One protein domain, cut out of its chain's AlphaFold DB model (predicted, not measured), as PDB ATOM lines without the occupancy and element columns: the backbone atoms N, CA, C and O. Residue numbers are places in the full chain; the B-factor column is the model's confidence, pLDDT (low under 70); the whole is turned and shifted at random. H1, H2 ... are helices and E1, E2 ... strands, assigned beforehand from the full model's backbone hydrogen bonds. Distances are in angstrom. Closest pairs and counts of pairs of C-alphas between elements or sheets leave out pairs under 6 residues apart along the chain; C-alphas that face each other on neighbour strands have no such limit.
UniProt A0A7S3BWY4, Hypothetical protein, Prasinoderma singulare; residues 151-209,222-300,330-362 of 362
ATOM      1  N   SER A 151     174.410 240.395 186.302       74.12
ATOM      2  CA  SER A 151     173.762 239.294 187.026       74.12
ATOM      3  C   SER A 151     172.649 239.768 187.964       74.12
ATOM      4  O   SER A 151     171.709 239.023 188.230       74.12
ATOM      5  N   CYS A 152     172.740 241.003 188.463       71.38
ATOM      6  CA  CYS A 152     171.701 241.636 189.257       71.38
ATOM      7  C   CYS A 152     171.626 243.131 188.934       71.38
ATOM      8  O   CYS A 152     172.648 243.802 188.826       71.38
ATOM      9  N   MET A 153     170.406 243.646 188.786       80.75
ATOM     10  CA  MET A 153     170.133 245.070 188.607       80.75
ATOM     11  C   MET A 153     168.997 245.461 189.554       80.75
ATOM     12  O   MET A 153     167.843 245.138 189.273       80.75
ATOM     13  N   PRO A 154     169.293 246.137 190.683       76.12
ATOM     14  CA  PRO A 154     168.282 246.486 191.686       76.12
ATOM     15  C   PRO A 154     167.113 247.304 191.128       76.12
ATOM     16  O   PRO A 154     165.990 247.200 191.614       76.12
ATOM     17  N   ASN A 155     167.392 248.091 190.089       72.94
ATOM     18  CA  ASN A 155     166.446 249.010 189.471       72.94
ATOM     19  C   ASN A 155     165.881 248.484 188.143       72.94
ATOM     20  O   ASN A 155     165.340 249.269 187.369       72.94
ATOM     21  N   ASP A 156     166.023 247.188 187.841       84.50
ATOM     22  CA  ASP A 156     165.428 246.635 186.621       84.50
ATOM     23  C   ASP A 156     163.897 246.605 186.712       84.50
ATOM     24  O   ASP A 156     163.302 246.449 187.787       84.50
ATOM     25  N   SER A 157     163.270 246.752 185.552       86.88
ATOM     26  CA  SER A 157     161.826 246.829 185.378       86.88
ATOM     27  C   SER A 157     161.396 246.042 184.142       86.88
ATOM     28  O   SER A 157     162.187 245.764 183.237       86.88
ATOM     29  N   VAL A 158     160.133 245.636 184.104       88.94
ATOM     30  CA  VAL A 158     159.498 245.044 182.928       88.94
ATOM     31  C   VAL A 158     158.270 245.882 182.601       88.94
ATOM     32  O   VAL A 158     157.334 245.889 183.408       88.94
ATOM     33  N   PRO A 159     158.242 246.588 181.456       90.38
ATOM     34  CA  PRO A 159     157.043 247.293 181.028       90.38
ATOM     35  C   PRO A 159     155.920 246.280 180.782       90.38
ATOM     36  O   PRO A 159     156.118 245.261 180.115       90.38
ATOM     37  N   LEU A 160     154.743 246.542 181.349       91.56
ATOM     38  CA  LEU A 160     153.539 245.737 181.123       91.56
ATOM     39  C   LEU A 160     152.677 246.314 180.000       91.56
ATOM     40  O   LEU A 160     152.031 245.542 179.275       91.56
ATOM     41  N   PHE A 161     152.694 247.643 179.883       90.69
ATOM     42  CA  PHE A 161     151.971 248.442 178.900       90.69
ATOM     43  C   PHE A 161     152.824 249.649 178.485       90.69
ATOM     44  O   PHE A 161     153.559 250.200 179.308       90.69
ATOM     45  N   GLU A 162     152.719 250.051 177.220       85.75
ATOM     46  CA  GLU A 162     153.359 251.242 176.655       85.75
ATOM     47  C   GLU A 162     152.798 252.515 177.295       85.75
ATOM     48  O   GLU A 162     153.552 253.405 177.691       85.75
ATOM     49  N   ASP A 163     151.476 252.567 177.467       83.94
ATOM     50  CA  ASP A 163     150.773 253.684 178.079       83.94
ATOM     51  C   ASP A 163     149.483 253.245 178.799       83.94
ATOM     52  O   ASP A 163     149.096 252.070 178.822       83.94
ATOM     53  N   ALA A 164     148.809 254.214 179.424       83.12
ATOM     54  CA  ALA A 164     147.541 253.980 180.106       83.12
ATOM     55  C   ALA A 164     146.430 253.538 179.144       83.12
ATOM     56  O   ALA A 164     145.565 252.766 179.545       83.12
ATOM     57  N   THR A 165     146.447 253.974 177.883       84.69
ATOM     58  CA  THR A 165     145.434 253.573 176.900       84.69
ATOM     59  C   THR A 165     145.523 252.073 176.635       84.69
ATOM     60  O   THR A 165     144.510 251.383 176.762       84.69
ATOM     61  N   GLU A 166     146.726 251.547 176.378       88.81
ATOM     62  CA  GLU A 166     146.944 250.106 176.192       88.81
ATOM     63  C   GLU A 166     146.516 249.313 177.438       88.81
ATOM     64  O   GLU A 166     145.837 248.288 177.324       88.81
ATOM     65  N   ALA A 167     146.856 249.800 178.639       90.00
ATOM     66  CA  ALA A 167     146.485 249.142 179.892       90.00
ATOM     67  C   ALA A 167     144.964 248.995 180.052       90.00
ATOM     68  O   ALA A 167     144.479 247.940 180.474       90.00
ATOM     69  N   LEU A 168     144.200 250.027 179.691       87.31
ATOM     70  CA  LEU A 168     142.743 250.014 179.794       87.31
ATOM     71  C   LEU A 168     142.077 249.162 178.721       87.31
ATOM     72  O   LEU A 168     141.142 248.420 179.027       87.31
ATOM     73  N   GLU A 169     142.546 249.253 177.476       88.44
ATOM     74  CA  GLU A 169     142.063 248.396 176.393       88.44
ATOM     75  C   GLU A 169     142.264 246.925 176.756       88.44
ATOM     76  O   GLU A 169     141.325 246.128 176.688       88.44
ATOM     77  N   TRP A 170     143.459 246.582 177.243       92.69
ATOM     78  CA  TRP A 170     143.747 245.239 177.725       92.69
ATOM     79  C   TRP A 170     142.847 244.844 178.902       92.69
ATOM     80  O   TRP A 170     142.306 243.737 178.900       92.69
ATOM     81  N   TRP A 171     142.636 245.728 179.883       91.62
ATOM     82  CA  TRP A 171     141.783 245.443 181.042       91.62
ATOM     83  C   TRP A 171     140.338 245.129 180.621       91.62
ATOM     84  O   TRP A 171     139.763 244.138 181.084       91.62
ATOM     85  N   LEU A 172     139.769 245.907 179.690       89.19
ATOM     86  CA  LEU A 172     138.420 245.685 179.155       89.19
ATOM     87  C   LEU A 172     138.305 244.314 178.483       89.19
ATOM     88  O   LEU A 172     137.373 243.561 178.772       89.19
ATOM     89  N   VAL A 173     139.270 243.956 177.630       91.62
ATOM     90  CA  VAL A 173     139.321 242.640 176.969       91.62
ATOM     91  C   VAL A 173     139.445 241.524 178.006       91.62
ATOM     92  O   VAL A 173     138.691 240.549 177.983       91.62
ATOM     93  N   ALA A 174     140.352 241.673 178.973       90.75
ATOM     94  CA  ALA A 174     140.596 240.678 180.008       90.75
ATOM     95  C   ALA A 174     139.349 240.411 180.875       90.75
ATOM     96  O   ALA A 174     139.154 239.282 181.340       90.75
ATOM     97  N   ARG A 175     138.486 241.417 181.054       88.00
ATOM     98  CA  ARG A 175     137.200 241.331 181.763       88.00
ATOM     99  C   ARG A 175     136.023 240.889 180.887       88.00
ATOM    100  O   ARG A 175     134.967 240.581 181.430       88.00
ATOM    101  N   GLY A 176     136.191 240.833 179.566       87.94
ATOM    102  CA  GLY A 176     135.096 240.578 178.625       87.94
ATOM    103  C   GLY A 176     134.145 241.771 178.452       87.94
ATOM    104  O   GLY A 176     132.987 241.587 178.091       87.94
ATOM    105  N   GLU A 177     134.627 242.986 178.715       83.75
ATOM    106  CA  GLU A 177     133.872 244.248 178.684       83.75
ATOM    107  C   GLU A 177     134.133 245.076 177.409       83.75
ATOM    108  O   GLU A 177     133.595 246.170 177.255       83.75
ATOM    109  N   GLU A 178     134.923 244.563 176.461       79.56
ATOM    110  CA  GLU A 178     135.289 245.233 175.196       79.56
ATOM    111  C   GLU A 178     134.083 245.730 174.371       79.56
ATOM    112  O   GLU A 178     134.167 246.727 173.655       79.56
ATOM    113  N   GLY A 179     132.936 245.056 174.496       78.38
ATOM    114  CA  GLY A 179     131.687 245.415 173.824       78.38
ATOM    115  C   GLY A 179     130.735 246.275 174.656       78.38
ATOM    116  O   GLY A 179     129.658 246.607 174.160       78.38
ATOM    117  N   ASN A 180     131.076 246.612 175.904       81.94
ATOM    118  CA  ASN A 180     130.214 247.360 176.816       81.94
ATOM    119  C   ASN A 180     130.449 248.877 176.669       81.94
ATOM    120  O   ASN A 180     131.457 249.397 177.159       81.94
ATOM    121  N   PRO A 181     129.509 249.638 176.069       81.88
ATOM    122  CA  PRO A 181     129.706 251.068 175.832       81.88
ATOM    123  C   PRO A 181     129.862 251.876 177.125       81.88
ATOM    124  O   PRO A 181     130.551 252.890 177.132       81.88
ATOM    125  N   GLN A 182     129.243 251.431 178.225       79.88
ATOM    126  CA  GLN A 182     129.352 252.107 179.519       79.88
ATOM    127  C   GLN A 182     130.699 251.841 180.194       79.88
ATOM    128  O   GLN A 182     131.214 252.713 180.887       79.88
ATOM    129  N   ALA A 183     131.269 250.644 180.033       78.12
ATOM    130  CA  ALA A 183     132.613 250.348 180.529       78.12
ATOM    131  C   ALA A 183     133.666 251.142 179.741       78.12
ATOM    132  O   ALA A 183     134.529 251.779 180.339       78.12
ATOM    133  N   LEU A 184     133.522 251.198 178.413       79.75
ATOM    134  CA  LEU A 184     134.406 251.970 177.540       79.75
ATOM    135  C   LEU A 184     134.373 253.474 177.852       79.75
ATOM    136  O   LEU A 184     135.414 254.123 177.903       79.75
ATOM    137  N   GLU A 185     133.185 254.036 178.080       83.19
ATOM    138  CA  GLU A 185     133.044 255.448 178.440       83.19
ATOM    139  C   GLU A 185     133.658 255.755 179.815       83.19
ATOM    140  O   GLU A 185     134.367 256.750 179.961       83.19
ATOM    141  N   ARG A 186     133.474 254.871 180.805       79.81
ATOM    142  CA  ARG A 186     134.122 254.994 182.123       79.81
ATOM    143  C   ARG A 186     135.649 254.934 182.018       79.81
ATOM    144  O   ARG A 186     136.325 255.766 182.615       79.81
ATOM    145  N   ALA A 187     136.189 254.015 181.216       79.62
ATOM    146  CA  ALA A 187     137.626 253.914 180.966       79.62
ATOM    147  C   ALA A 187     138.190 255.194 180.318       79.62
ATOM    148  O   ALA A 187     139.223 255.702 180.747       79.62
ATOM    149  N   ARG A 188     137.481 255.785 179.347       80.94
ATOM    150  CA  ARG A 188     137.882 257.064 178.725       80.94
ATOM    151  C   ARG A 188     137.878 258.233 179.702       80.94
ATOM    152  O   ARG A 188     138.791 259.052 179.679       80.94
ATOM    153  N   GLN A 189     136.860 258.318 180.554       80.56
ATOM    154  CA  GLN A 189     136.793 259.349 181.591       80.56
ATOM    155  C   GLN A 189     137.944 259.204 182.593       80.56
ATOM    156  O   GLN A 189     138.508 260.209 183.023       80.56
ATOM    157  N   LEU A 190     138.329 257.966 182.911       76.06
ATOM    158  CA  LEU A 190     139.477 257.684 183.762       76.06
ATOM    159  C   LEU A 190     140.813 258.072 183.107       76.06
ATOM    160  O   LEU A 190     141.634 258.681 183.785       76.06
ATOM    161  N   LEU A 191     141.019 257.802 181.810       75.69
ATOM    162  CA  LEU A 191     142.207 258.287 181.079       75.69
ATOM    163  C   LEU A 191     142.342 259.794 181.184       75.69
ATOM    164  O   LEU A 191     143.379 260.292 181.606       75.69
ATOM    165  N   ALA A 192     141.265 260.514 180.867       79.06
ATOM    166  CA  ALA A 192     141.268 261.969 180.914       79.06
ATOM    167  C   ALA A 192     141.573 262.499 182.329       79.06
ATOM    168  O   ALA A 192     142.192 263.551 182.488       79.06
ATOM    169  N   TRP A 193     141.152 261.772 183.368       74.44
ATOM    170  CA  TRP A 193     141.458 262.098 184.759       74.44
ATOM    171  C   TRP A 193     142.922 261.816 185.133       74.44
ATOM    172  O   TRP A 193     143.538 262.656 185.794       74.44
ATOM    173  N   LEU A 194     143.493 260.690 184.688       70.19
ATOM    174  CA  LEU A 194     144.911 260.353 184.881       70.19
ATOM    175  C   LEU A 194     145.809 261.380 184.173       70.19
ATOM    176  O   LEU A 194     146.694 261.964 184.791       70.19
ATOM    177  N   GLU A 195     145.515 261.688 182.910       73.00
ATOM    178  CA  GLU A 195     146.230 262.702 182.123       73.00
ATOM    179  C   GLU A 195     146.091 264.115 182.717       73.00
ATOM    180  O   GLU A 195     147.007 264.933 182.632       73.00
ATOM    181  N   GLY A 196     144.953 264.402 183.358       69.25
ATOM    182  CA  GLY A 196     144.669 265.667 184.036       69.25
ATOM    183  C   GLY A 196     145.306 265.823 185.423       69.25
ATOM    184  O   GLY A 196     145.107 266.862 186.057       69.25
ATOM    185  N   GLY A 197     146.053 264.827 185.915       63.44
ATOM    186  CA  GLY A 197     146.721 264.872 187.219       63.44
ATOM    187  C   GLY A 197     145.803 264.601 188.418       63.44
ATOM    188  O   GLY A 197     146.092 265.051 189.527       63.44
ATOM    189  N   GLY A 198     144.696 263.879 188.221       57.66
ATOM    190  CA  GLY A 198     143.656 263.650 189.227       57.66
ATOM    191  C   GLY A 198     144.029 262.767 190.433       57.66
ATOM    192  O   GLY A 198     143.232 262.673 191.364       57.66
ATOM    193  N   HIS A 199     145.231 262.184 190.458       60.16
ATOM    194  CA  HIS A 199     145.747 261.141 191.371       60.16
ATOM    195  C   HIS A 199     145.495 261.297 192.886       60.16
ATOM    196  O   HIS A 199     145.585 260.323 193.630       60.16
ATOM    197  N   THR A 200     145.164 262.489 193.382       54.59
ATOM    198  CA  THR A 200     145.012 262.747 194.823       54.59
ATOM    199  C   THR A 200     143.859 261.968 195.466       54.59
ATOM    200  O   THR A 200     143.993 261.541 196.607       54.59
ATOM    201  N   ALA A 201     142.756 261.716 194.755       47.34
ATOM    202  CA  ALA A 201     141.599 261.015 195.326       47.34
ATOM    203  C   ALA A 201     141.799 259.487 195.453       47.34
ATOM    204  O   ALA A 201     141.354 258.892 196.434       47.34
ATOM    205  N   ALA A 202     142.500 258.853 194.504       48.59
ATOM    206  CA  ALA A 202     142.839 257.425 194.577       48.59
ATOM    207  C   ALA A 202     143.902 257.152 195.656       48.59
ATOM    208  O   ALA A 202     143.790 256.183 196.403       48.59
ATOM    209  N   GLN A 203     144.868 258.064 195.819       51.84
ATOM    210  CA  GLN A 203     145.844 258.022 196.914       51.84
ATOM    211  C   GLN A 203     145.200 258.147 198.299       51.84
ATOM    212  O   GLN A 203     145.661 257.528 199.256       51.84
ATOM    213  N   GLU A 204     144.128 258.932 198.426       50.72
ATOM    214  CA  GLU A 204     143.376 259.027 199.680       50.72
ATOM    215  C   GLU A 204     142.549 257.770 199.981       50.72
ATOM    216  O   GLU A 204     142.421 257.415 201.154       50.72
ATOM    217  N   ALA A 205     142.059 257.070 198.951       45.91
ATOM    218  CA  ALA A 205     141.397 255.771 199.091       45.91
ATOM    219  C   ALA A 205     142.382 254.628 199.422       45.91
ATOM    220  O   ALA A 205     142.019 253.701 200.139       45.91
ATOM    221  N   ALA A 206     143.639 254.725 198.974       45.59
ATOM    222  CA  ALA A 206     144.709 253.749 199.217       45.59
ATOM    223  C   ALA A 206     145.525 253.995 200.510       45.59
ATOM    224  O   ALA A 206     146.627 253.459 200.667       45.59
ATOM    225  N   ARG A 207     145.028 254.817 201.450       40.09
ATOM    226  CA  ARG A 207     145.727 255.125 202.714       40.09
ATOM    227  C   ARG A 207     145.964 253.857 203.544       40.09
ATOM    228  O   ARG A 207     145.081 253.390 204.254       40.09
ATOM    229  N   GLY A 208     147.198 253.361 203.474       40.31
ATOM    230  CA  GLY A 208     147.686 252.137 204.117       40.31
ATOM    231  C   GLY A 208     148.955 251.592 203.453       40.31
ATOM    232  O   GLY A 208     149.730 250.888 204.094       40.31
ATOM    233  N   VAL A 209     149.207 251.977 202.199       42.34
ATOM    234  CA  VAL A 209     150.426 251.634 201.458       42.34
ATOM    235  C   VAL A 209     151.429 252.781 201.595       42.34
ATOM    236  O   VAL A 209     151.163 253.893 201.142       42.34
ATOM    237  N   GLY A 222     157.460 253.432 181.269       70.75
ATOM    238  CA  GLY A 222     156.031 253.131 181.132       70.75
ATOM    239  C   GLY A 222     155.404 252.487 182.376       70.75
ATOM    240  O   GLY A 222     155.958 252.525 183.476       70.75
ATOM    241  N   LEU A 223     154.219 251.893 182.198       88.06
ATOM    242  CA  LEU A 223     153.494 251.191 183.262       88.06
ATOM    243  C   LEU A 223     154.122 249.810 183.474       88.06
ATOM    244  O   LEU A 223     153.859 248.868 182.721       88.06
ATOM    245  N   CYS A 224     154.989 249.697 184.477       90.62
ATOM    246  CA  CYS A 224     155.897 248.566 184.634       90.62
ATOM    247  C   CYS A 224     155.773 247.844 185.987       90.62
ATOM    248  O   CYS A 224     155.069 248.263 186.908       90.62
ATOM    249  N   VAL A 225     156.467 246.711 186.089       89.62
ATOM    250  CA  VAL A 225     156.761 246.027 187.352       89.62
ATOM    251  C   VAL A 225     158.264 246.010 187.571       89.62
ATOM    252  O   VAL A 225     159.032 245.779 186.640       89.62
ATOM    253  N   HIS A 226     158.696 246.256 188.798       86.31
ATOM    254  CA  HIS A 226     160.096 246.273 189.189       86.31
ATOM    255  C   HIS A 226     160.506 244.952 189.834       86.31
ATOM    256  O   HIS A 226     159.677 244.136 190.254       86.31
ATOM    257  N   LEU A 227     161.819 244.769 189.969       77.19
ATOM    258  CA  LEU A 227     162.377 243.698 190.786       77.19
ATOM    259  C   LEU A 227     161.707 243.655 192.176       77.19
ATOM    260  O   LEU A 227     161.348 244.690 192.742       77.19
ATOM    261  N   GLN A 228     161.561 242.441 192.721       76.75
ATOM    262  CA  GLN A 228     160.828 242.137 193.964       76.75
ATOM    263  C   GLN A 228     159.302 242.260 193.856       76.75
ATOM    264  O   GLN A 228     158.621 242.281 194.871       76.75
ATOM    265  N   GLY A 229     158.757 242.327 192.639       80.81
ATOM    266  CA  GLY A 229     157.313 242.320 192.426       80.81
ATOM    267  C   GLY A 229     156.631 243.658 192.704       80.81
ATOM    268  O   GLY A 229     155.407 243.731 192.669       80.81
ATOM    269  N   ARG A 230     157.399 244.731 192.945       85.88
ATOM    270  CA  ARG A 230     156.833 246.070 193.140       85.88
ATOM    271  C   ARG A 230     156.171 246.541 191.848       85.88
ATOM    272  O   ARG A 230     156.815 246.580 190.804       85.88
ATOM    273  N   VAL A 231     154.907 246.928 191.932       88.44
ATOM    274  CA  VAL A 231     154.122 247.429 190.797       88.44
ATOM    275  C   VAL A 231     154.229 248.950 190.726       88.44
ATOM    276  O   VAL A 231     154.258 249.611 191.766       88.44
ATOM    277  N   ASP A 232     154.277 249.507 189.515       87.75
ATOM    278  CA  ASP A 232     154.161 250.948 189.315       87.75
ATOM    279  C   ASP A 232     152.859 251.496 189.939       87.75
ATOM    280  O   ASP A 232     151.767 250.946 189.758       87.75
ATOM    281  N   ALA A 233     152.977 252.592 190.691       85.19
ATOM    282  CA  ALA A 233     151.855 253.157 191.432       85.19
ATOM    283  C   ALA A 233     150.742 253.674 190.508       85.19
ATOM    284  O   ALA A 233     149.569 253.537 190.846       85.19
ATOM    285  N   GLN A 234     151.083 254.221 189.335       83.81
ATOM    286  CA  GLN A 234     150.089 254.722 188.384       83.81
ATOM    287  C   GLN A 234     149.286 253.571 187.784       83.81
ATOM    288  O   GLN A 234     148.071 253.688 187.631       83.81
ATOM    289  N   LEU A 235     149.944 252.445 187.490       87.75
ATOM    290  CA  LEU A 235     149.259 251.246 187.009       87.75
ATOM    291  C   LEU A 235     148.263 250.722 188.050       87.75
ATOM    292  O   LEU A 235     147.116 250.411 187.722       87.75
ATOM    293  N   LEU A 236     148.693 250.652 189.309       87.12
ATOM    294  CA  LEU A 236     147.856 250.172 190.401       87.12
ATOM    295  C   LEU A 236     146.667 251.109 190.659       87.12
ATOM    296  O   LEU A 236     145.535 250.643 190.760       87.12
ATOM    297  N   GLU A 237     146.902 252.425 190.691       82.81
ATOM    298  CA  GLU A 237     145.852 253.445 190.802       82.81
ATOM    299  C   GLU A 237     144.840 253.348 189.651       82.81
ATOM    300  O   GLU A 237     143.631 253.398 189.887       82.81
ATOM    301  N   ALA A 238     145.314 253.166 188.414       83.44
ATOM    302  CA  ALA A 238     144.455 253.031 187.243       83.44
ATOM    303  C   ALA A 238     143.548 251.796 187.342       83.44
ATOM    304  O   ALA A 238     142.342 251.889 187.104       83.44
ATOM    305  N   PHE A 239     144.093 250.643 187.739       88.19
ATOM    306  CA  PHE A 239     143.301 249.422 187.898       88.19
ATOM    307  C   PHE A 239     142.339 249.502 189.085       88.19
ATOM    308  O   PHE A 239     141.185 249.110 188.937       88.19
ATOM    309  N   ILE A 240     142.737 250.084 190.220       85.12
ATOM    310  CA  ILE A 240     141.820 250.325 191.347       85.12
ATOM    311  C   ILE A 240     140.651 251.212 190.907       85.12
ATOM    312  O   ILE A 240     139.494 250.900 191.189       85.12
ATOM    313  N   ALA A 241     140.932 252.301 190.190       81.38
ATOM    314  CA  ALA A 241     139.897 253.211 189.724       81.38
ATOM    315  C   ALA A 241     138.944 252.546 188.715       81.38
ATOM    316  O   ALA A 241     137.742 252.811 188.745       81.38
ATOM    317  N   LEU A 242     139.446 251.644 187.868       82.56
ATOM    318  CA  LEU A 242     138.614 250.826 186.986       82.56
ATOM    319  C   LEU A 242     137.720 249.847 187.742       82.56
ATOM    320  O   LEU A 242     136.538 249.737 187.410       82.56
ATOM    321  N   GLU A 243     138.261 249.151 188.743       84.56
ATOM    322  CA  GLU A 243     137.480 248.241 189.584       84.56
ATOM    323  C   GLU A 243     136.383 249.013 190.330       84.56
ATOM    324  O   GLU A 243     135.235 248.568 190.367       84.56
ATOM    325  N   LEU A 244     136.686 250.223 190.816       79.88
ATOM    326  CA  LEU A 244     135.697 251.126 191.409       79.88
ATOM    327  C   LEU A 244     134.611 251.519 190.404       79.88
ATOM    328  O   LEU A 244     133.421 251.489 190.710       79.88
ATOM    329  N   ALA A 245     135.029 251.901 189.196       76.62
ATOM    330  CA  ALA A 245     134.128 252.383 188.165       76.62
ATOM    331  C   ALA A 245     133.216 251.270 187.648       76.62
ATOM    332  O   ALA A 245     132.070 251.560 187.318       76.62
ATOM    333  N   CYS A 246     133.700 250.026 187.571       74.69
ATOM    334  CA  CYS A 246     132.965 248.871 187.051       74.69
ATOM    335  C   CYS A 246     132.258 248.046 188.136       74.69
ATOM    336  O   CYS A 246     131.419 247.207 187.800       74.69
ATOM    337  N   GLY A 247     132.569 248.292 189.411       69.56
ATOM    338  CA  GLY A 247     131.893 247.719 190.566       69.56
ATOM    339  C   GLY A 247     130.380 247.931 190.499       69.56
ATOM    340  O   GLY A 247     129.890 249.019 190.199       69.56
ATOM    341  N   VAL A 248     129.650 246.841 190.729       50.44
ATOM    342  CA  VAL A 248     128.193 246.720 190.595       50.44
ATOM    343  C   VAL A 248     127.466 247.818 191.378       50.44
ATOM    344  O   VAL A 248     127.728 248.014 192.561       50.44
ATOM    345  N   ASP A 249     126.545 248.501 190.695       45.59
ATOM    346  CA  ASP A 249     125.505 249.409 191.196       45.59
ATOM    347  C   ASP A 249     125.473 249.640 192.725       45.59
ATOM    348  O   ASP A 249     124.724 249.004 193.466       45.59
ATOM    349  N   GLY A 250     126.220 250.643 193.196       45.03
ATOM    350  CA  GLY A 250     125.825 251.415 194.379       45.03
ATOM    351  C   GLY A 250     126.274 250.936 195.763       45.03
ATOM    352  O   GLY A 250     125.781 251.488 196.746       45.03
ATOM    353  N   GLN A 251     127.219 250.002 195.897       46.25
ATOM    354  CA  GLN A 251     127.895 249.786 197.188       46.25
ATOM    355  C   GLN A 251     129.205 250.576 197.251       46.25
ATOM    356  O   GLN A 251     130.277 250.093 196.908       46.25
ATOM    357  N   ALA A 252     129.088 251.817 197.727       49.00
ATOM    358  CA  ALA A 252     130.195 252.734 198.008       49.00
ATOM    359  C   ALA A 252     131.114 252.288 199.172       49.00
ATOM    360  O   ALA A 252     132.058 252.997 199.496       49.00
ATOM    361  N   ASP A 253     130.861 251.115 199.760       54.56
ATOM    362  CA  ASP A 253     131.653 250.504 200.835       54.56
ATOM    363  C   ASP A 253     132.507 249.342 200.295       54.56
ATOM    364  O   ASP A 253     132.574 248.269 200.901       54.56
ATOM    365  N   SER A 254     133.112 249.499 199.113       60.06
ATOM    366  CA  SER A 254     134.131 248.534 198.689       60.06
ATOM    367  C   SER A 254     135.349 248.702 199.590       60.06
ATOM    368  O   SER A 254     135.949 249.770 199.666       60.06
ATOM    369  N   ASP A 255     135.660 247.635 200.322       78.31
ATOM    370  CA  ASP A 255     136.857 247.528 201.143       78.31
ATOM    371  C   ASP A 255     138.091 247.819 200.274       78.31
ATOM    372  O   ASP A 255     138.267 247.198 199.220       78.31
ATOM    373  N   GLY A 256     138.919 248.788 200.680       78.19
ATOM    374  CA  GLY A 256     140.105 249.206 199.925       78.19
ATOM    375  C   GLY A 256     141.038 248.031 199.630       78.19
ATOM    376  O   GLY A 256     141.587 247.933 198.531       78.19
ATOM    377  N   ASP A 257     141.109 247.076 200.558       80.56
ATOM    378  CA  ASP A 257     141.893 245.852 200.415       80.56
ATOM    379  C   ASP A 257     141.352 244.942 199.298       80.56
ATOM    380  O   ASP A 257     142.126 244.320 198.567       80.56
ATOM    381  N   ALA A 258     140.030 244.888 199.100       84.25
ATOM    382  CA  ALA A 258     139.419 244.085 198.040       84.25
ATOM    383  C   ALA A 258     139.690 244.672 196.645       84.25
ATOM    384  O   ALA A 258     139.915 243.926 195.692       84.25
ATOM    385  N   LEU A 259     139.697 246.002 196.526       84.62
ATOM    386  CA  LEU A 259     140.034 246.698 195.282       84.62
ATOM    387  C   LEU A 259     141.510 246.536 194.939       84.62
ATOM    388  O   LEU A 259     141.852 246.252 193.790       84.62
ATOM    389  N   LEU A 260     142.374 246.669 195.944       85.19
ATOM    390  CA  LEU A 260     143.803 246.441 195.798       85.19
ATOM    391  C   LEU A 260     144.084 245.000 195.350       85.19
ATOM    392  O   LEU A 260     144.830 244.794 194.396       85.19
ATOM    393  N   ALA A 261     143.432 244.011 195.967       86.44
ATOM    394  CA  ALA A 261     143.556 242.607 195.580       86.44
ATOM    395  C   ALA A 261     143.048 242.333 194.151       86.44
ATOM    396  O   ALA A 261     143.640 241.535 193.419       86.44
ATOM    397  N   ALA A 262     141.968 242.997 193.725       87.69
ATOM    398  CA  ALA A 262     141.467 242.894 192.355       87.69
ATOM    399  C   ALA A 262     142.452 243.503 191.340       87.69
ATOM    400  O   ALA A 262     142.767 242.865 190.333       87.69
ATOM    401  N   ALA A 263     143.003 244.683 191.632       89.44
ATOM    402  CA  ALA A 263     144.017 245.320 190.798       89.44
ATOM    403  C   ALA A 263     145.294 244.467 190.699       89.44
ATOM    404  O   ALA A 263     145.777 244.206 189.595       89.44
ATOM    405  N   ASP A 264     145.785 243.946 191.826       88.44
ATOM    406  CA  ASP A 264     146.927 243.029 191.874       88.44
ATOM    407  C   ASP A 264     146.670 241.753 191.052       88.44
ATOM    408  O   ASP A 264     147.510 241.327 190.258       88.44
ATOM    409  N   THR A 265     145.458 241.193 191.127       90.81
ATOM    410  CA  THR A 265     145.049 240.044 190.299       90.81
ATOM    411  C   THR A 265     145.175 240.343 188.801       90.81
ATOM    412  O   THR A 265     145.630 239.488 188.031       90.81
ATOM    413  N   MET A 266     144.809 241.551 188.366       92.69
ATOM    414  CA  MET A 266     144.932 241.962 186.965       92.69
ATOM    415  C   MET A 266     146.395 242.136 186.545       92.69
ATOM    416  O   MET A 266     146.779 241.663 185.471       92.69
ATOM    417  N   VAL A 267     147.237 242.715 187.403       92.31
ATOM    418  CA  VAL A 267     148.687 242.818 187.164       92.31
ATOM    419  C   VAL A 267     149.311 241.427 187.033       92.31
ATOM    420  O   VAL A 267     149.961 241.134 186.027       92.31
ATOM    421  N   ARG A 268     149.034 240.515 187.974       91.38
ATOM    422  CA  ARG A 268     149.496 239.115 187.920       91.38
ATOM    423  C   ARG A 268     149.056 238.423 186.638       91.38
ATOM    424  O   ARG A 268     149.846 237.712 186.012       91.38
ATOM    425  N   ARG A 269     147.806 238.631 186.216       93.94
ATOM    426  CA  ARG A 269     147.289 238.062 184.968       93.94
ATOM    427  C   ARG A 269     148.097 238.540 183.762       93.94
ATOM    428  O   ARG A 269     148.488 237.699 182.949       93.94
ATOM    429  N   ARG A 270     148.404 239.838 183.672       94.19
ATOM    430  CA  ARG A 270     149.252 240.386 182.604       94.19
ATOM    431  C   ARG A 270     150.670 239.818 182.657       94.19
ATOM    432  O   ARG A 270     151.176 239.371 181.629       94.19
ATOM    433  N   CYS A 271     151.288 239.746 183.836       91.31
ATOM    434  CA  CYS A 271     152.610 239.132 184.001       91.31
ATOM    435  C   CYS A 271     152.627 237.670 183.525       91.31
ATOM    436  O   CYS A 271     153.547 237.256 182.819       91.31
ATOM    437  N   ALA A 272     151.590 236.893 183.850       88.62
ATOM    438  CA  ALA A 272     151.464 235.508 183.406       88.62
ATOM    439  C   ALA A 272     151.286 235.387 181.881       88.62
ATOM    440  O   ALA A 272     151.812 234.455 181.273       88.62
ATOM    441  N   GLU A 273     150.559 236.312 181.247       91.50
ATOM    442  CA  GLU A 273     150.447 236.378 179.784       91.50
ATOM    443  C   GLU A 273     151.800 236.655 179.122       91.50
ATOM    444  O   GLU A 273     152.184 235.927 178.204       91.50
ATOM    445  N   LEU A 274     152.551 237.636 179.632       88.75
ATOM    446  CA  LEU A 274     153.887 237.960 179.130       88.75
ATOM    447  C   LEU A 274     154.845 236.779 179.292       88.75
ATOM    448  O   LEU A 274     155.497 236.400 178.321       88.75
ATOM    449  N   LEU A 275     154.867 236.124 180.457       86.19
ATOM    450  CA  LEU A 275     155.681 234.926 180.677       86.19
ATOM    451  C   LEU A 275     155.346 233.808 179.684       86.19
ATOM    452  O   LEU A 275     156.256 233.230 179.093       86.19
ATOM    453  N   ARG A 276     154.057 233.534 179.439       87.00
ATOM    454  CA  ARG A 276     153.630 232.524 178.451       87.00
ATOM    455  C   ARG A 276     154.024 232.876 177.016       87.00
ATOM    456  O   ARG A 276     154.164 231.973 176.198       87.00
ATOM    457  N   SER A 277     154.170 234.163 176.707       86.44
ATOM    458  CA  SER A 277     154.605 234.628 175.386       86.44
ATOM    459  C   SER A 277     156.112 234.471 175.157       86.44
ATOM    460  O   SER A 277     156.567 234.521 174.013       86.44
ATOM    461  N   THR A 278     156.894 234.256 176.223       81.88
ATOM    462  CA  THR A 278     158.338 234.054 176.092       81.88
ATOM    463  C   THR A 278     158.655 232.662 175.525       81.88
ATOM    464  O   THR A 278     157.997 231.683 175.875       81.88
ATOM    465  N   PRO A 279     159.662 232.539 174.638       81.38
ATOM    466  CA  PRO A 279     159.949 231.285 173.936       81.38
ATOM    467  C   PRO A 279     160.617 230.213 174.811       81.38
ATOM    468  O   PRO A 279     160.634 229.043 174.435       81.38
ATOM    469  N   THR A 280     161.184 230.594 175.955       82.19
ATOM    470  CA  THR A 280     161.888 229.696 176.885       82.19
ATOM    471  C   THR A 280     161.287 229.806 178.286       82.19
ATOM    472  O   THR A 280     160.640 230.797 178.612       82.19
ATOM    473  N   SER A 281     161.506 228.820 179.158       82.69
ATOM    474  CA  SER A 281     161.111 228.914 180.574       82.69
ATOM    475  C   SER A 281     162.217 229.561 181.416       82.69
ATOM    476  O   SER A 281     163.375 229.572 181.006       82.69
ATOM    477  N   LEU A 282     161.889 230.094 182.601       78.25
ATOM    478  CA  LEU A 282     162.906 230.611 183.533       78.25
ATOM    479  C   LEU A 282     163.887 229.505 183.941       78.25
ATOM    480  O   LEU A 282     165.091 229.718 183.950       78.25
ATOM    481  N   LYS A 283     163.370 228.304 184.224       79.81
ATOM    482  CA  LYS A 283     164.186 227.133 184.553       79.81
ATOM    483  C   LYS A 283     165.190 226.814 183.444       79.81
ATOM    484  O   LYS A 283     166.364 226.649 183.739       79.81
ATOM    485  N   SER A 284     164.735 226.784 182.188       79.75
ATOM    486  CA  SER A 284     165.607 226.531 181.037       79.75
ATOM    487  C   SER A 284     166.696 227.593 180.903       79.75
ATOM    488  O   SER A 284     167.832 227.245 180.603       79.75
ATOM    489  N   ASP A 285     166.371 228.870 181.119       79.25
ATOM    490  CA  ASP A 285     167.371 229.938 181.035       79.25
ATOM    491  C   ASP A 285     168.391 229.837 182.176       79.25
ATOM    492  O   ASP A 285     169.588 229.943 181.938       79.25
ATOM    493  N   LEU A 286     167.946 229.581 183.411       76.69
ATOM    494  CA  LEU A 286     168.847 229.415 184.558       76.69
ATOM    495  C   LEU A 286     169.765 228.198 184.390       76.69
ATOM    496  O   LEU A 286     170.957 228.290 184.675       76.69
ATOM    497  N   GLU A 287     169.238 227.083 183.874       78.75
ATOM    498  CA  GLU A 287     170.026 225.888 183.553       78.75
ATOM    499  C   GLU A 287     171.087 226.178 182.480       78.75
ATOM    500  O   GLU A 287     172.234 225.759 182.635       78.75
ATOM    501  N   LEU A 288     170.741 226.940 181.434       77.44
ATOM    502  CA  LEU A 288     171.691 227.378 180.402       77.44
ATOM    503  C   LEU A 288     172.794 228.286 180.961       77.44
ATOM    504  O   LEU A 288     173.926 228.229 180.490       77.44
ATOM    505  N   LEU A 289     172.478 229.093 181.974       73.88
ATOM    506  CA  LEU A 289     173.438 229.962 182.660       73.88
ATOM    507  C   LEU A 289     174.240 229.239 183.752       73.88
ATOM    508  O   LEU A 289     175.099 229.850 184.382       73.88
ATOM    509  N   GLY A 290     173.947 227.962 184.020       75.69
ATOM    510  CA  GLY A 290     174.557 227.217 185.121       75.69
ATOM    511  C   GLY A 290     174.184 227.745 186.513       75.69
ATOM    512  O   GLY A 290     174.855 227.410 187.487       75.69
ATOM    513  N   VAL A 291     173.125 228.554 186.625       72.75
ATOM    514  CA  VAL A 291     172.655 229.141 187.887       72.75
ATOM    515  C   VAL A 291     171.659 228.188 188.539       72.75
ATOM    516  O   VAL A 291     170.651 227.815 187.937       72.75
ATOM    517  N   GLN A 292     171.899 227.794 189.793       64.12
ATOM    518  CA  GLN A 292     170.929 226.974 190.513       64.12
ATOM    519  C   GLN A 292     169.769 227.861 191.003       64.12
ATOM    520  O   GLN A 292     170.007 228.919 191.584       64.12
ATOM    521  N   PRO A 293     168.497 227.434 190.885       54.00
ATOM    522  CA  PRO A 293     167.345 228.226 191.342       54.00
ATOM    523  C   PRO A 293     167.383 228.625 192.830       54.00
ATOM    524  O   PRO A 293     166.728 229.578 193.245       54.00
ATOM    525  N   ARG A 294     168.149 227.894 193.654       52.16
ATOM    526  CA  ARG A 294     168.352 228.213 195.077       52.16
ATOM    527  C   ARG A 294     169.181 229.480 195.288       52.16
ATOM    528  O   ARG A 294     168.941 230.171 196.273       52.16
ATOM    529  N   ASP A 295     170.077 229.800 194.360       49.75
ATOM    530  CA  ASP A 295     170.953 230.974 194.442       49.75
ATOM    531  C   ASP A 295     170.160 232.268 194.202       49.75
ATOM    532  O   ASP A 295     170.443 233.305 194.793       49.75
ATOM    533  N   VAL A 296     169.090 232.176 193.410       48.72
ATOM    534  CA  VAL A 296     168.166 233.280 193.121       48.72
ATOM    535  C   VAL A 296     167.289 233.616 194.335       48.72
ATOM    536  O   VAL A 296     167.105 234.782 194.665       48.72
ATOM    537  N   ASN A 297     166.774 232.601 195.041       38.62
ATOM    538  CA  ASN A 297     165.934 232.796 196.234       38.62
ATOM    539  C   ASN A 297     166.735 233.207 197.482       38.62
ATOM    540  O   ASN A 297     166.173 233.794 198.404       38.62
ATOM    541  N   ALA A 298     168.036 232.899 197.531       36.78
ATOM    542  CA  ALA A 298     168.927 233.331 198.609       36.78
ATOM    543  C   ALA A 298     169.284 234.830 198.528       36.78
ATOM    544  O   ALA A 298     169.732 235.398 199.521       36.78
ATOM    545  N   ALA A 299     169.024 235.489 197.393       37.16
ATOM    546  CA  ALA A 299     169.189 236.932 197.201       37.16
ATOM    547  C   ALA A 299     168.024 237.774 197.785       37.16
ATOM    548  O   ALA A 299     167.629 238.792 197.216       37.16
ATOM    549  N   ALA A 300     167.451 237.352 198.919       32.03
ATOM    550  CA  ALA A 300     166.438 238.104 199.665       32.03
ATOM    551  C   ALA A 300     167.076 239.044 200.712       32.03
ATOM    552  O   ALA A 300     168.199 238.817 201.157       32.03
ATOM    553  N   LEU A 330     177.995 228.191 174.829       59.25
ATOM    554  CA  LEU A 330     177.166 229.227 174.243       59.25
ATOM    555  C   LEU A 330     178.113 230.278 173.668       59.25
ATOM    556  O   LEU A 330     179.146 230.592 174.261       59.25
ATOM    557  N   SER A 331     177.774 230.839 172.508       78.44
ATOM    558  CA  SER A 331     178.440 232.070 172.097       78.44
ATOM    559  C   SER A 331     178.153 233.162 173.134       78.44
ATOM    560  O   SER A 331     177.085 233.162 173.746       78.44
ATOM    561  N   GLU A 332     179.070 234.118 173.298       75.94
ATOM    562  CA  GLU A 332     178.891 235.262 174.209       75.94
ATOM    563  C   GLU A 332     177.549 235.984 173.969       75.94
ATOM    564  O   GLU A 332     176.862 236.388 174.905       75.94
ATOM    565  N   GLU A 333     177.118 236.072 172.705       72.94
ATOM    566  CA  GLU A 333     175.813 236.616 172.317       72.94
ATOM    567  C   GLU A 333     174.641 235.776 172.853       72.94
ATOM    568  O   GLU A 333     173.696 236.322 173.424       72.94
ATOM    569  N   ALA A 334     174.699 234.449 172.704       73.44
ATOM    570  CA  ALA A 334     173.649 233.552 173.180       73.44
ATOM    571  C   ALA A 334     173.556 233.557 174.711       73.44
ATOM    572  O   ALA A 334     172.455 233.542 175.264       73.44
ATOM    573  N   GLU A 335     174.694 233.631 175.400       79.19
ATOM    574  CA  GLU A 335     174.733 233.790 176.850       79.19
ATOM    575  C   GLU A 335     174.101 235.122 177.280       79.19
ATOM    576  O   GLU A 335     173.242 235.136 178.161       79.19
ATOM    577  N   CYS A 336     174.448 236.230 176.619       74.75
ATOM    578  CA  CYS A 336     173.908 237.554 176.928       74.75
ATOM    579  C   CYS A 336     172.380 237.611 176.749       74.75
ATOM    580  O   CYS A 336     171.662 238.061 177.645       74.75
ATOM    581  N   VAL A 337     171.862 237.059 175.646       76.31
ATOM    582  CA  VAL A 337     170.414 236.921 175.405       76.31
ATOM    583  C   VAL A 337     169.748 236.039 176.466       76.31
ATOM    584  O   VAL A 337     168.638 236.328 176.916       76.31
ATOM    585  N   THR A 338     170.412 234.968 176.898       77.12
ATOM    586  CA  THR A 338     169.880 234.082 177.941       77.12
ATOM    587  C   THR A 338     169.814 234.799 179.292       77.12
ATOM    588  O   THR A 338     168.784 234.735 179.962       77.12
ATOM    589  N   ARG A 339     170.858 235.553 179.669       77.06
ATOM    590  CA  ARG A 339     170.867 236.397 180.881       77.06
ATOM    591  C   ARG A 339     169.768 237.447 180.846       77.06
ATOM    592  O   ARG A 339     169.056 237.616 181.833       77.06
ATOM    593  N   TYR A 340     169.600 238.104 179.703       79.56
ATOM    594  CA  TYR A 340     168.531 239.066 179.474       79.56
ATOM    595  C   TYR A 340     167.145 238.456 179.741       79.56
ATOM    596  O   TYR A 340     166.377 238.966 180.559       79.56
ATOM    597  N   ASN A 341     166.844 237.320 179.106       77.44
ATOM    598  CA  ASN A 341     165.557 236.644 179.266       77.44
ATOM    599  C   ASN A 341     165.327 236.179 180.713       77.44
ATOM    600  O   ASN A 341     164.224 236.348 181.240       77.44
ATOM    601  N   ALA A 342     166.365 235.646 181.367       76.12
ATOM    602  CA  ALA A 342     166.304 235.247 182.767       76.12
ATOM    603  C   ALA A 342     165.965 236.437 183.676       76.12
ATOM    604  O   ALA A 342     165.034 236.335 184.474       76.12
ATOM    605  N   ALA A 343     166.647 237.578 183.519       75.00
ATOM    606  CA  ALA A 343     166.404 238.780 184.319       75.00
ATOM    607  C   ALA A 343     164.944 239.254 184.219       75.00
ATOM    608  O   ALA A 343     164.276 239.444 185.238       75.00
ATOM    609  N   LYS A 344     164.395 239.336 183.001       81.25
ATOM    610  CA  LYS A 344     162.998 239.751 182.783       81.25
ATOM    611  C   LYS A 344     161.997 238.774 183.389       81.25
ATOM    612  O   LYS A 344     161.025 239.185 184.023       81.25
ATOM    613  N   LYS A 345     162.247 237.472 183.262       79.44
ATOM    614  CA  LYS A 345     161.395 236.449 183.882       79.44
ATOM    615  C   LYS A 345     161.461 236.484 185.400       79.44
ATOM    616  O   LYS A 345     160.432 236.273 186.024       79.44
ATOM    617  N   LEU A 346     162.617 236.774 185.995       76.31
ATOM    618  CA  LEU A 346     162.742 236.919 187.447       76.31
ATOM    619  C   LEU A 346     161.880 238.060 187.979       76.31
ATOM    620  O   LEU A 346     161.169 237.866 188.963       76.31
ATOM    621  N   VAL A 347     161.881 239.210 187.302       75.38
ATOM    622  CA  VAL A 347     161.011 240.337 187.661       75.38
ATOM    623  C   VAL A 347     159.533 239.935 187.577       75.38
ATOM    624  O   VAL A 347     158.792 240.113 188.541       75.38
ATOM    625  N   LEU A 348     159.111 239.312 186.471       76.81
ATOM    626  CA  LEU A 348     157.723 238.866 186.290       76.81
ATOM    627  C   LEU A 348     157.311 237.771 187.288       76.81
ATOM    628  O   LEU A 348     156.196 237.789 187.804       76.81
ATOM    629  N   CYS A 349     158.194 236.814 187.579       76.50
ATOM    630  CA  CYS A 349     157.941 235.756 188.551       76.50
ATOM    631  C   CYS A 349     157.856 236.298 189.979       76.50
ATOM    632  O   CYS A 349     157.046 235.790 190.748       76.50
ATOM    633  N   ALA A 350     158.629 237.330 190.334       71.25
ATOM    634  CA  ALA A 350     158.555 237.944 191.659       71.25
ATOM    635  C   ALA A 350     157.143 238.471 191.963       71.25
ATOM    636  O   ALA A 350     156.635 238.236 193.054       71.25
ATOM    637  N   VAL A 351     156.470 239.065 190.968       70.69
ATOM    638  CA  VAL A 351     155.062 239.482 191.083       70.69
ATOM    639  C   VAL A 351     154.154 238.285 191.375       70.69
ATOM    640  O   VAL A 351     153.223 238.394 192.158       70.69
ATOM    641  N   LEU A 352     154.418 237.113 190.791       73.94
ATOM    642  CA  LEU A 352     153.555 235.933 190.914       73.94
ATOM    643  C   LEU A 352     153.748 235.131 192.213       73.94
ATOM    644  O   LEU A 352     152.836 234.404 192.597       73.94
ATOM    645  N   VAL A 353     154.898 235.246 192.883       61.00
ATOM    646  CA  VAL A 353     155.307 234.349 193.986       61.00
ATOM    647  C   VAL A 353     154.795 234.773 195.375       61.00
ATOM    648  O   VAL A 353     154.821 233.957 196.297       61.00
ATOM    649  N   GLU A 354     154.260 235.989 195.553       50.66
ATOM    650  CA  GLU A 354     153.797 236.445 196.882       50.66
ATOM    651  C   GLU A 354     152.622 235.645 197.489       50.66
ATOM    652  O   GLU A 354     152.477 235.627 198.711       50.66
ATOM    653  N   GLU A 355     151.864 234.862 196.712       39.31
ATOM    654  CA  GLU A 355     150.962 233.846 197.274       39.31
ATOM    655  C   GLU A 355     151.527 232.431 197.120       39.31
ATOM    656  O   GLU A 355     151.200 231.702 196.192       39.31
ATOM    657  N   LYS A 356     152.308 232.028 198.131       35.88
ATOM    658  CA  LYS A 356     152.693 230.647 198.472       35.88
ATOM    659  C   LYS A 356     153.450 229.889 197.375       35.88
ATOM    660  O   LYS A 356     152.940 229.575 196.311       35.88
ATOM    661  N   LEU A 357     154.635 229.414 197.753       35.22
ATOM    662  CA  LEU A 357     155.343 228.287 197.144       35.22
ATOM    663  C   LEU A 357     154.428 227.045 197.010       35.22
ATOM    664  O   LEU A 357     154.489 226.118 197.816       35.22
ATOM    665  N   ALA A 358     153.580 227.014 195.989       29.36
ATOM    666  CA  ALA A 358     153.185 225.795 195.311       29.36
ATOM    667  C   ALA A 358     154.260 225.523 194.244       29.36
ATOM    668  O   ALA A 358     154.747 226.466 193.616       29.36
ATOM    669  N   PRO A 359     154.712 224.271 194.084       34.03
ATOM    670  CA  PRO A 359     155.877 223.970 193.266       34.03
ATOM    671  C   PRO A 359     155.626 224.375 191.811       34.03
ATOM    672  O   PRO A 359     154.635 223.964 191.210       34.03
ATOM    673  N   LEU A 360     156.558 225.157 191.261       35.81
ATOM    674  CA  LEU A 360     156.723 225.460 189.835       35.81
ATOM    675  C   LEU A 360     157.145 224.194 189.056       35.81
ATOM    676  O   LEU A 360     158.188 224.166 188.411       35.81
ATOM    677  N   ASP A 361     156.335 223.145 189.153       35.38
ATOM    678  CA  ASP A 361     156.351 221.955 188.304       35.38
ATOM    679  C   ASP A 361     154.919 221.758 187.765       35.38
ATOM    680  O   ASP A 361     154.201 220.842 188.171       35.38
ATOM    681  N   ALA A 362     154.475 222.668 186.892       32.62
ATOM    682  CA  ALA A 362     153.317 222.487 186.009       32.62
ATOM    683  C   ALA A 362     153.464 223.345 184.749       32.62
ATOM    684  O   ALA A 362     153.618 224.580 184.897       32.62
TER     685      ALA A 362
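What this domain is: This is residues 151 to 209, 222 to 300 and 330 to 362 of the 362 residues of the protein "Hypothetical protein" of Prasinoderma singulare (UniProt A0A7S3BWY4). Two groups of helices make an elongated body, with a short two-stranded antiparallel sheet, E1 and E2, and the long helix H5 between them. One group holds the hairpin H1 and H2 with H4 and the short H3; the other holds the long H8 with H6, and the small H7 near H6. The printed part has 171 residues, in the order E1 H1 H2 H3 E2 H4 H5 H6 H7 H8, and its class is mostly helix. It is only just compact, close to loose, with a radius of gyration of the C-alphas of 18.2 A and spans of 57 by 31 by 30 A.

How they stand to each other: E1, residues 157 to 161, and E2, residues 223 to 226, are antiparallel neighbours; N 158 and O 225, 2.8 A, and N 225 and O 158, 2.9 A, are within hydrogen-bond range. The closest C-alphas of E1 and H8, residues 332 to 353, are those of Val 158 and Lys 344, 6.3 A apart. H8 has a kink of 27 degrees near residue 347. H5, residues 256 to 277, touches H8 with residues 268 to 275 alone, closest at the C-alphas of Cys 271 and Leu 348, 5.6 A, at a shallow tilt of 26 degrees, opposite ways. H6, residues 282 to 288, touches H8 at Asp 285 and Ala 342, closest C-alphas 5.7 A, at a shallow tilt of 28 degrees. H7, residues 293 to 297, is close to H6 but not clearly touching, with closest C-alphas Leu 286 and Pro 293 at 7.0 A. H4, residues 233 to 246, is the hub, touching four helices. It touches H5 at Phe 239 and Ala 263, closest C-alphas 5.1 A, at a steep tilt of 67 degrees, only just short of about perpendicular. H1, residues 164 to 175, and H2, residues 181 to 195, form a helical hairpin, closest at the C-alphas of Leu 168 and Ala 187, 6.5 A. H2 touches H4 at Arg 186 and Ala 245, closest C-alphas 6.6 A; H1 and H4 only just touch, with 3 pairs of C-alphas within 8 A. H3, residues 200 to 205, touches H4 at Ala 202 and Glu 237, closest C-alphas 6.3 A. Every O i to N i+4 pair is within hydrogen-bond range in H1 to H6; H8 has 16 of 18, and H7 has 0 of 1, with 1 of 2 O i to N i+3 pairs.

Where its parts are: E1 begins at C-alpha 157 (161.826, 246.829, 185.378). From first to last C-alpha H5 measures 32.0 A, H8 30.8 A, H2 21.2 A and H4 19.9 A. H8 ends at C-alpha 353 (155.307, 234.349, 193.986).

The domain as a whole: The two C-alphas farthest apart, those of Gly 250 and Ser 331, are 60.3 A apart. Residues 210 to 221 and 301 to 329 are not printed, with gaps of 21.1 A and 29.0 A between C-alphas. Of the links printed whole, none is long. Confidence is under 70 at residues 196 to 209, 247 to 254, 292 to 300, 330 and 353 to 362.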